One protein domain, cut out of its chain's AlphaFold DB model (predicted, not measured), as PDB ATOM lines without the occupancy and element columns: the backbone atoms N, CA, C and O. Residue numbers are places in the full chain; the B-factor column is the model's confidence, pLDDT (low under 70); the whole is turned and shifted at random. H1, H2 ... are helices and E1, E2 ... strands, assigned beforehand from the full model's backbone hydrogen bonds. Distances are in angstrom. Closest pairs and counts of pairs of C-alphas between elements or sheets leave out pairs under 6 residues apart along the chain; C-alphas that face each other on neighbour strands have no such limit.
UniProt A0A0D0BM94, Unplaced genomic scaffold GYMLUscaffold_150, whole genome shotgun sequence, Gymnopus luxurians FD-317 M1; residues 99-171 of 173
ATOM      1  N   GLY A  99     217.235 164.187 176.714       76.69
ATOM      2  CA  GLY A  99     216.603 165.430 177.171       76.69
ATOM      3  C   GLY A  99     215.078 165.461 177.007       76.69
ATOM      4  O   GLY A  99     214.405 166.205 177.714       76.69
ATOM      5  N   ALA A 100     214.518 164.633 176.120       79.00
ATOM      6  CA  ALA A 100     213.075 164.497 175.903       79.00
ATOM      7  C   ALA A 100     212.434 163.370 176.741       79.00
ATOM      8  O   ALA A 100     211.257 163.038 176.556       79.00
ATOM      9  N   MET A 101     213.199 162.760 177.652       81.44
ATOM     10  CA  MET A 101     212.737 161.668 178.500       81.44
ATOM     11  C   MET A 101     212.286 162.144 179.877       81.44
ATOM     12  O   MET A 101     212.928 162.972 180.518       81.44
ATOM     13  N   ASN A 102     211.216 161.533 180.386       84.75
ATOM     14  CA  ASN A 102     210.721 161.813 181.726       84.75
ATOM     15  C   ASN A 102     211.320 160.854 182.761       84.75
ATOM     16  O   ASN A 102     211.626 159.692 182.494       84.75
ATOM     17  N   LEU A 103     211.410 161.330 184.005       81.06
ATOM     18  CA  LEU A 103     211.754 160.487 185.156       81.06
ATOM     19  C   LEU A 103     210.687 159.422 185.436       81.06
ATOM     20  O   LEU A 103     211.008 158.334 185.891       81.06
ATOM     21  N   LYS A 104     209.409 159.721 185.199       81.44
ATOM     22  CA  LYS A 104     208.317 158.758 185.377       81.44
ATOM     23  C   LYS A 104     207.787 158.328 184.013       81.44
ATOM     24  O   LYS A 104     207.721 159.184 183.133       81.44
ATOM     25  N   PRO A 105     207.385 157.057 183.854       82.94
ATOM     26  CA  PRO A 105     206.628 156.627 182.692       82.94
ATOM     27  C   PRO A 105     205.401 157.499 182.425       82.94
ATOM     28  O   PRO A 105     204.758 157.988 183.359       82.94
ATOM     29  N   GLY A 106     205.079 157.664 181.143       76.31
ATOM     30  CA  GLY A 106     203.900 158.402 180.698       76.31
ATOM     31  C   GLY A 106     204.038 159.931 180.736       76.31
ATOM     32  O   GLY A 106     205.127 160.508 180.672       76.31
ATOM     33  N   GLY A 107     202.889 160.614 180.776       79.44
ATOM     34  CA  GLY A 107     202.811 162.070 180.605       79.44
ATOM     35  C   GLY A 107     203.126 162.522 179.172       79.44
ATOM     36  O   GLY A 107     203.027 161.744 178.225       79.44
ATOM     37  N   LYS A 108     203.513 163.793 179.000       80.19
ATOM     38  CA  LYS A 108     203.937 164.358 177.702       80.19
ATOM     39  C   LYS A 108     205.391 163.971 177.369       80.19
ATOM     40  O   LYS A 108     206.228 164.847 177.195       80.19
ATOM     41  N   GLN A 109     205.705 162.675 177.364       84.25
ATOM     42  CA  GLN A 109     207.025 162.157 176.973       84.25
ATOM     43  C   GLN A 109     207.073 161.859 175.468       84.25
ATOM     44  O   GLN A 109     206.087 161.378 174.905       84.25
ATOM     45  N   ALA A 110     208.226 162.076 174.830       83.62
ATOM     46  CA  ALA A 110     208.460 161.633 173.458       83.62
ATOM     47  C   ALA A 110     208.375 160.097 173.338       83.62
ATOM     48  O   ALA A 110     208.893 159.356 174.180       83.62
ATOM     49  N   ARG A 111     207.720 159.611 172.275       86.31
ATOM     50  CA  ARG A 111     207.628 158.180 171.946       86.31
ATOM     51  C   ARG A 111     208.764 157.819 170.994       86.31
ATOM     52  O   ARG A 111     208.629 157.971 169.787       86.31
ATOM     53  N   MET A 112     209.880 157.381 171.563       85.31
ATOM     54  CA  MET A 112     211.091 157.056 170.806       85.31
ATOM     55  C   MET A 112     211.011 155.661 170.177       85.31
ATOM     56  O   MET A 112     210.274 154.791 170.655       85.31
ATOM     57  N   CYS A 113     211.779 155.445 169.113       83.06
ATOM     58  CA  CYS A 113     211.904 154.168 168.433       83.06
ATOM     59  C   CYS A 113     212.656 153.142 169.292       83.06
ATOM     60  O   CYS A 113     213.366 153.483 170.240       83.06
ATOM     61  N   ALA A 114     212.458 151.860 168.983       81.88
ATOM     62  CA  ALA A 114     213.124 150.780 169.697       81.88
ATOM     63  C   ALA A 114     214.623 150.753 169.366       81.88
ATOM     64  O   ALA A 114     215.009 150.763 168.196       81.88
ATOM     65  N   GLY A 115     215.447 150.677 170.408       76.56
ATOM     66  CA  GLY A 115     216.866 150.374 170.284       76.56
ATOM     67  C   GLY A 115     217.109 148.869 170.169       76.56
ATOM     68  O   GLY A 115     216.181 148.054 170.134       76.56
ATOM     69  N   TRP A 116     218.378 148.483 170.150       77.88
ATOM     70  CA  TRP A 116     218.791 147.089 170.260       77.88
ATOM     71  C   TRP A 116     220.099 146.994 171.043       77.88
ATOM     72  O   TRP A 116     220.889 147.938 171.070       77.88
ATOM     73  N   PHE A 117     220.312 145.848 171.679       74.94
ATOM     74  CA  PHE A 117     221.562 145.503 172.345       74.94
ATOM     75  C   PHE A 117     221.885 144.029 172.109       74.94
ATOM     76  O   PHE A 117     221.040 143.266 171.629       74.94
ATOM     77  N   THR A 118     223.116 143.640 172.413       79.00
ATOM     78  CA  THR A 118     223.561 142.251 172.309       79.00
ATOM     79  C   THR A 118     223.622 141.658 173.709       79.00
ATOM     80  O   THR A 118     224.370 142.161 174.538       79.00
ATOM     81  N   ASN A 119     222.861 140.594 173.960       75.50
ATOM     82  CA  ASN A 119     222.935 139.800 175.187       75.50
ATOM     83  C   ASN A 119     223.337 138.370 174.824       75.50
ATOM     84  O   ASN A 119     222.686 137.769 173.972       75.50
ATOM     85  N   ASP A 120     224.421 137.848 175.399       81.94
ATOM     86  CA  ASP A 120     224.945 136.502 175.100       81.94
ATOM     87  C   ASP A 120     225.090 136.200 173.591       81.94
ATOM     88  O   ASP A 120     224.782 135.115 173.100       81.94
ATOM     89  N   GLY A 121     225.527 137.198 172.815       80.00
ATOM     90  CA  GLY A 121     225.678 137.088 171.357       80.00
ATOM     91  C   GLY A 121     224.367 137.143 170.560       80.00
ATOM     92  O   GLY A 121     224.401 137.085 169.332       80.00
ATOM     93  N   GLN A 122     223.216 137.301 171.219       80.50
ATOM     94  CA  GLN A 122     221.911 137.463 170.581       80.50
ATOM     95  C   GLN A 122     221.465 138.927 170.584       80.50
ATOM     96  O   GLN A 122     221.561 139.629 171.589       80.50
ATOM     97  N   LYS A 123     220.930 139.394 169.449       79.50
ATOM     98  CA  LYS A 123     220.367 140.743 169.326       79.50
ATOM     99  C   LYS A 123     218.990 140.798 169.994       79.50
ATOM    100  O   LYS A 123     218.030 140.219 169.485       79.50
ATOM    101  N   VAL A 124     218.886 141.540 171.090       80.06
ATOM    102  CA  VAL A 124     217.642 141.779 171.825       80.06
ATOM    103  C   VAL A 124     217.103 143.163 171.466       80.06
ATOM    104  O   VAL A 124     217.827 144.160 171.502       80.06
ATOM    105  N   ILE A 125     215.825 143.234 171.082       81.00
ATOM    106  CA  ILE A 125     215.157 144.509 170.785       81.00
ATOM    107  C   ILE A 125     214.772 145.178 172.102       81.00
ATOM    108  O   ILE A 125     214.042 144.612 172.913       81.00
ATOM    109  N   GLN A 126     215.205 146.419 172.269       78.19
ATOM    110  CA  GLN A 126     214.868 147.258 173.404       78.19
ATOM    111  C   GLN A 126     213.698 148.167 173.029       78.19
ATOM    112  O   GLN A 126     213.870 149.215 172.404       78.19
ATOM    113  N   SER A 127     212.487 147.784 173.433       84.69
ATOM    114  CA  SER A 127     211.329 148.670 173.297       84.69
ATOM    115  C   SER A 127     211.427 149.845 174.272       84.69
ATOM    116  O   SER A 127     211.676 149.659 175.466       84.69
ATOM    117  N   MET A 128     211.161 151.054 173.776       84.06
ATOM    118  CA  MET A 128     211.056 152.282 174.580       84.06
ATOM    119  C   MET A 128     209.634 152.524 175.108       84.06
ATOM    120  O   MET A 128     209.373 153.502 175.810       84.06
ATOM    121  N   ILE A 129     208.710 151.622 174.777       87.38
ATOM    122  CA  ILE A 129     207.298 151.648 175.150       87.38
ATOM    123  C   ILE A 129     206.987 150.327 175.854       87.38
ATOM    124  O   ILE A 129     207.388 149.264 175.375       87.38
ATOM    125  N   TYR A 130     206.292 150.381 176.986       87.50
ATOM    126  CA  TYR A 130     205.846 149.169 177.668       87.50
ATOM    127  C   TYR A 130     204.823 148.403 176.830       87.50
ATOM    128  O   TYR A 130     203.965 149.006 176.177       87.50
ATOM    129  N   GLY A 131     204.902 147.073 176.884       87.44
ATOM    130  CA  GLY A 131     203.932 146.196 176.237       87.44
ATOM    131  C   GLY A 131     202.505 146.392 176.772       87.44
ATOM    132  O   GLY A 131     202.315 146.971 177.845       87.44
ATOM    133  N   PRO A 132     201.486 145.913 176.040       88.94
ATOM    134  CA  PRO A 132     200.089 146.028 176.457       88.94
ATOM    135  C   PRO A 132     199.787 145.263 177.754       88.94
ATOM    136  O   PRO A 132     198.903 145.673 178.497       88.94
ATOM    137  N   ASP A 133     200.554 144.213 178.051       87.19
ATOM    138  CA  ASP A 133     200.372 143.361 179.233       87.19
ATOM    139  C   ASP A 133     201.083 143.900 180.488       87.19
ATOM    140  O   ASP A 133     201.088 143.257 181.535       87.19
ATOM    141  N   HIS A 134     201.712 145.080 180.410       83.38
ATOM    142  CA  HIS A 134     202.436 145.643 181.545       83.38
ATOM    143  C   HIS A 134     201.465 146.165 182.615       83.38
ATOM    144  O   HIS A 134     200.776 147.163 182.403       83.38
ATOM    145  N   GLU A 135     201.530 145.579 183.813       84.19
ATOM    146  CA  GLU A 135     200.587 145.767 184.929       84.19
ATOM    147  C   GLU A 135     200.201 147.229 185.214       84.19
ATOM    148  O   GLU A 135     199.031 147.541 185.416       84.19
ATOM    149  N   MET A 136     201.181 148.141 185.224       83.31
ATOM    150  CA  MET A 136     200.962 149.538 185.634       83.31
ATOM    151  C   MET A 136     201.055 150.583 184.503       83.31
ATOM    152  O   MET A 136     200.477 151.663 184.613       83.31
ATOM    153  N   TYR A 137     201.785 150.303 183.421       85.75
ATOM    154  CA  TYR A 137     202.182 151.306 182.423       85.75
ATOM    155  C   TYR A 137     201.939 150.854 180.981       85.75
ATOM    156  O   TYR A 137     202.617 151.333 180.072       85.75
ATOM    157  N   ALA A 138     200.971 149.964 180.756       88.38
ATOM    158  CA  ALA A 138     200.626 149.449 179.435       88.38
ATOM    159  C   ALA A 138     200.587 150.545 178.348       88.38
ATOM    160  O   ALA A 138     199.894 151.557 178.487       88.38
ATOM    161  N   ASN A 139     201.340 150.343 177.259       88.50
ATOM    162  CA  ASN A 139     201.467 151.251 176.105       88.50
ATOM    163  C   ASN A 139     202.053 152.652 176.385       88.50
ATOM    164  O   ASN A 139     202.054 153.519 175.492       88.50
ATOM    165  N   GLN A 140     202.572 152.900 177.588       89.06
ATOM    166  CA  GLN A 140     203.210 154.166 177.947       89.06
ATOM    167  C   GLN A 140     204.703 154.157 177.603       89.06
ATOM    168  O   GLN A 140     205.360 153.114 177.609       89.06
ATOM    169  N   ALA A 141     205.249 155.339 177.301       88.62
ATOM    170  CA  ALA A 141     206.687 155.512 177.119       88.62
ATOM    171  C   ALA A 141     207.419 155.260 178.445       88.62
ATOM    172  O   ALA A 141     206.977 155.717 179.506       88.62
ATOM    173  N   LYS A 142     208.537 154.536 178.375       87.94
ATOM    174  CA  LYS A 142     209.357 154.198 179.537       87.94
ATOM    175  C   LYS A 142     210.103 155.427 180.048       87.94
ATOM    176  O   LYS A 142     210.740 156.139 179.275       87.94
ATOM    177  N   GLY A 143     210.061 155.639 181.360       85.25
ATOM    178  CA  GLY A 143     210.843 156.676 182.034       85.25
ATOM    179  C   GLY A 143     212.225 156.190 182.483       85.25
ATOM    180  O   GLY A 143     212.715 155.142 182.054       85.25
ATOM    181  N   ILE A 144     212.839 156.941 183.399       82.00
ATOM    182  CA  ILE A 144     214.115 156.607 184.050       82.00
ATOM    183  C   ILE A 144     213.867 156.198 185.505       82.00
ATOM    184  O   ILE A 144     213.410 157.003 186.316       82.00
ATOM    185  N   CYS A 145     214.236 154.974 185.889       74.81
ATOM    186  CA  CYS A 145     214.143 154.564 187.288       74.81
ATOM    187  C   CYS A 145     215.065 155.402 188.177       74.81
ATOM    188  O   CYS A 145     216.245 155.595 187.880       74.81
ATOM    189  N   LYS A 146     214.532 155.849 189.321       67.75
ATOM    190  CA  LYS A 146     215.327 156.496 190.377       67.75
ATOM    191  C   LYS A 146     216.165 155.503 191.182       67.75
ATOM    192  O   LYS A 146     217.209 155.878 191.704       67.75
ATOM    193  N   LYS A 147     215.682 154.266 191.324       73.06
ATOM    194  CA  LYS A 147     216.377 153.171 192.013       73.06
ATOM    195  C   LYS A 147     217.085 152.281 190.994       73.06
ATOM    196  O   LYS A 147     216.719 152.289 189.820       73.06
ATOM    197  N   ARG A 148     218.086 151.531 191.459       71.12
ATOM    198  CA  ARG A 148     218.739 150.492 190.656       71.12
ATOM    199  C   ARG A 148     217.699 149.419 190.321       71.12
ATOM    200  O   ARG A 148     216.952 149.013 191.208       71.12
ATOM    201  N   CYS A 149     217.622 149.051 189.049       75.00
ATOM    202  CA  CYS A 149     216.792 147.943 188.588       75.00
ATOM    203  C   CYS A 149     217.399 146.615 189.038       75.00
ATOM    204  O   CYS A 149     218.599 146.564 189.325       75.00
ATOM    205  N   GLU A 150     216.572 145.574 189.091       74.69
ATOM    206  CA  GLU A 150     217.054 144.199 189.235       74.69
ATOM    207  C   GLU A 150     217.942 143.835 188.036       74.69
ATOM    208  O   GLU A 150     217.800 144.413 186.956       74.69
ATOM    209  N   GLU A 151     218.922 142.956 188.250       69.56
ATOM    210  CA  GLU A 151     219.987 142.688 187.272       69.56
ATOM    211  C   GLU A 151     219.486 141.956 186.021       69.56
ATOM    212  O   GLU A 151     220.052 142.121 184.946       69.56
ATOM    213  N   ASP A 152     218.402 141.199 186.152       71.75
ATOM    214  CA  ASP A 152     217.730 140.438 185.099       71.75
ATOM    215  C   ASP A 152     216.563 141.205 184.449       71.75
ATOM    216  O   ASP A 152     215.872 140.688 183.568       71.75
ATOM    217  N   ALA A 153     216.333 142.458 184.848       70.81
ATOM    218  CA  ALA A 153     215.156 143.213 184.447       70.81
ATOM    219  C   ALA A 153     215.262 143.788 183.021       70.81
ATOM    220  O   ALA A 153     215.490 144.980 182.820       70.81
ATOM    221  N   THR A 154     214.980 142.979 182.002       65.50
ATOM    222  CA  THR A 154     215.100 143.379 180.585       65.50
ATOM    223  C   THR A 154     214.063 144.405 180.103       65.50
ATOM    224  O   THR A 154     214.242 145.010 179.046       65.50
ATOM    225  N   ASP A 155     212.975 144.624 180.853       69.25
ATOM    226  CA  ASP A 155     211.855 145.497 180.455       69.25
ATOM    227  C   ASP A 155     211.524 146.600 181.481       69.25
ATOM    228  O   ASP A 155     210.474 147.224 181.401       69.25
ATOM    229  N   CYS A 156     212.410 146.897 182.442       75.81
ATOM    230  CA  CYS A 156     212.079 147.784 183.568       75.81
ATOM    231  C   CYS A 156     212.040 149.280 183.208       75.81
ATOM    232  O   CYS A 156     210.992 149.914 183.298       75.81
ATOM    233  N   CYS A 157     213.164 149.885 182.819       78.00
ATOM    234  CA  CYS A 157     213.216 151.295 182.423       78.00
ATOM    235  C   CYS A 157     214.453 151.605 181.594       78.00
ATOM    236  O   CYS A 157     215.435 150.870 181.606       78.00
ATOM    237  N   VAL A 158     214.426 152.744 180.908       74.44
ATOM    238  CA  VAL A 158     215.409 153.054 179.866       74.44
ATOM    239  C   VAL A 158     216.845 153.077 180.387       74.44
ATOM    240  O   VAL A 158     217.741 152.631 179.685       74.44
ATOM    241  N   ARG A 159     217.082 153.531 181.624       74.38
ATOM    242  CA  ARG A 159     218.434 153.585 182.200       74.38
ATOM    243  C   ARG A 159     219.101 152.215 182.275       74.38
ATOM    244  O   ARG A 159     220.246 152.100 181.864       74.38
ATOM    245  N   HIS A 160     218.418 151.216 182.824       72.06
ATOM    246  CA  HIS A 160     219.002 149.882 182.944       72.06
ATOM    247  C   HIS A 160     219.214 149.263 181.567       72.06
ATOM    248  O   HIS A 160     220.242 148.654 181.324       72.06
ATOM    249  N   ILE A 161     218.304 149.518 180.630       68.81
ATOM    250  CA  ILE A 161     218.443 148.939 179.301       68.81
ATOM    251  C   ILE A 161     219.559 149.634 178.487       68.81
ATOM    252  O   ILE A 161     220.302 148.957 177.791       68.81
ATOM    253  N   ILE A 162     219.775 150.950 178.646       72.38
ATOM    254  CA  ILE A 162     220.956 151.646 178.086       72.38
ATOM    255  C   ILE A 162     222.258 151.106 178.700       72.38
ATOM    256  O   ILE A 162     223.249 150.955 177.996       72.38
ATOM    257  N   GLN A 163     222.267 150.771 179.995       72.69
ATOM    258  CA  GLN A 163     223.450 150.193 180.649       72.69
ATOM    259  C   GLN A 163     223.862 148.831 180.079       72.69
ATOM    260  O   GLN A 163     225.018 148.453 180.234       72.69
ATOM    261  N   LEU A 164     222.939 148.109 179.441       70.31
ATOM    262  CA  LEU A 164     223.207 146.826 178.792       70.31
ATOM    263  C   LEU A 164     223.746 146.985 177.362       70.31
ATOM    264  O   LEU A 164     224.005 145.983 176.695       70.31
ATOM    265  N   GLN A 165     223.893 148.214 176.852       70.69
ATOM    266  CA  GLN A 165     224.456 148.412 175.522       70.69
ATOM    267  C   GLN A 165     225.983 148.207 175.537       70.69
ATOM    268  O   GLN A 165     226.654 148.723 176.435       70.69
ATOM    269  N   PRO A 166     226.550 147.467 174.560       68.38
ATOM    270  CA  PRO A 166     227.977 147.134 174.549       68.38
ATOM    271  C   PRO A 166     228.890 148.362 174.568       68.38
ATOM    272  O   PRO A 166     229.863 148.394 175.311       68.38
ATOM    273  N   ASP A 167     228.541 149.399 173.809       66.12
ATOM    274  CA  ASP A 167     229.273 150.665 173.753       66.12
ATOM    275  C   ASP A 167     229.258 151.399 175.100       66.12
ATOM    276  O   ASP A 167     230.276 151.947 175.518       66.12
ATOM    277  N   PHE A 168     228.134 151.362 175.821       72.06
ATOM    278  CA  PHE A 168     228.034 151.935 177.163       72.06
ATOM    279  C   PHE A 168     228.835 151.130 178.196       72.06
ATOM    280  O   PHE A 168     229.434 151.709 179.100       72.06
ATOM    281  N   MET A 169     228.887 149.800 178.059       69.44
ATOM    282  CA  MET A 169     229.722 148.932 178.900       69.44
ATOM    283  C   MET A 169     231.225 149.107 178.625       69.44
ATOM    284  O   MET A 169     232.040 148.936 179.532       69.44
ATOM    285  N   GLU A 170     231.602 149.450 177.392       75.62
ATOM    286  CA  GLU A 170     232.993 149.677 176.978       75.62
ATOM    287  C   GLU A 170     233.536 151.062 177.377       75.62
ATOM    288  O   GLU A 170     234.757 151.259 177.418       75.62
ATOM    289  N   GLN A 171     232.663 152.016 177.723       69.75
ATOM    290  CA  GLN A 171     233.066 153.331 178.222       69.75
ATOM    291  C   GLN A 171     233.712 153.220 179.610       69.75
ATOM    292  O   GLN A 171     233.051 153.038 180.631       69.75
TER     293      GLN A 171
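What this domain is: This is residues 99 to 171 of the 173 residues of an uncharacterized protein of Gymnopus luxurians FD-317 M1 (UniProt A0A0D0BM94). Little regular structure: long loops make most of this domain, with a two-strand hairpin, E1 and E2, and two short helices, H1 near E1 and H2 at the end. The printed part has 73 residues, in the order E1, E2, H1, H2; the antiparallel sheet is E1 - E2. The class is mixed, with only 21 residues in named elements. It is compact, radius of gyration of the C-alphas 12.1 A, spanning 33 by 26 by 23 A.

Where its parts are: After residues 99 to 114, E1, residues 115 to 119, begins at C-alpha 115 (216.866, 150.374, 170.284) and measures 13.1 A. E2, residues 122 to 126, measures 12.4 A. H1 is residues 158 to 163; H2, residues 166 to 170, ends at C-alpha 170 (232.993, 149.677, 176.978).

How they stand to each other: In the hairpin E1 and E2, N 117 and O 124 are within hydrogen-bond range, 3.0 A. E1 and H1 are near each other, with 7 pairs of C-alphas within 10 A. H1 and H2 are close but not clearly touching; their closest C-alphas, Gln 163 and Met 169, are 6.6 A apart. E2 and H2 are apart. In H1 and H2 every O i to N i+4 pair is within hydrogen-bond range.

The domain as a whole: The farthest C-alphas, Lys 108 and Gly 121, are 35.4 A apart. The printed part has no cut. The link E2 to H1, 31 residues, is long. Mean pLDDT of the printed part is 78.6; 9 residues are under 70, among them 154 to 155.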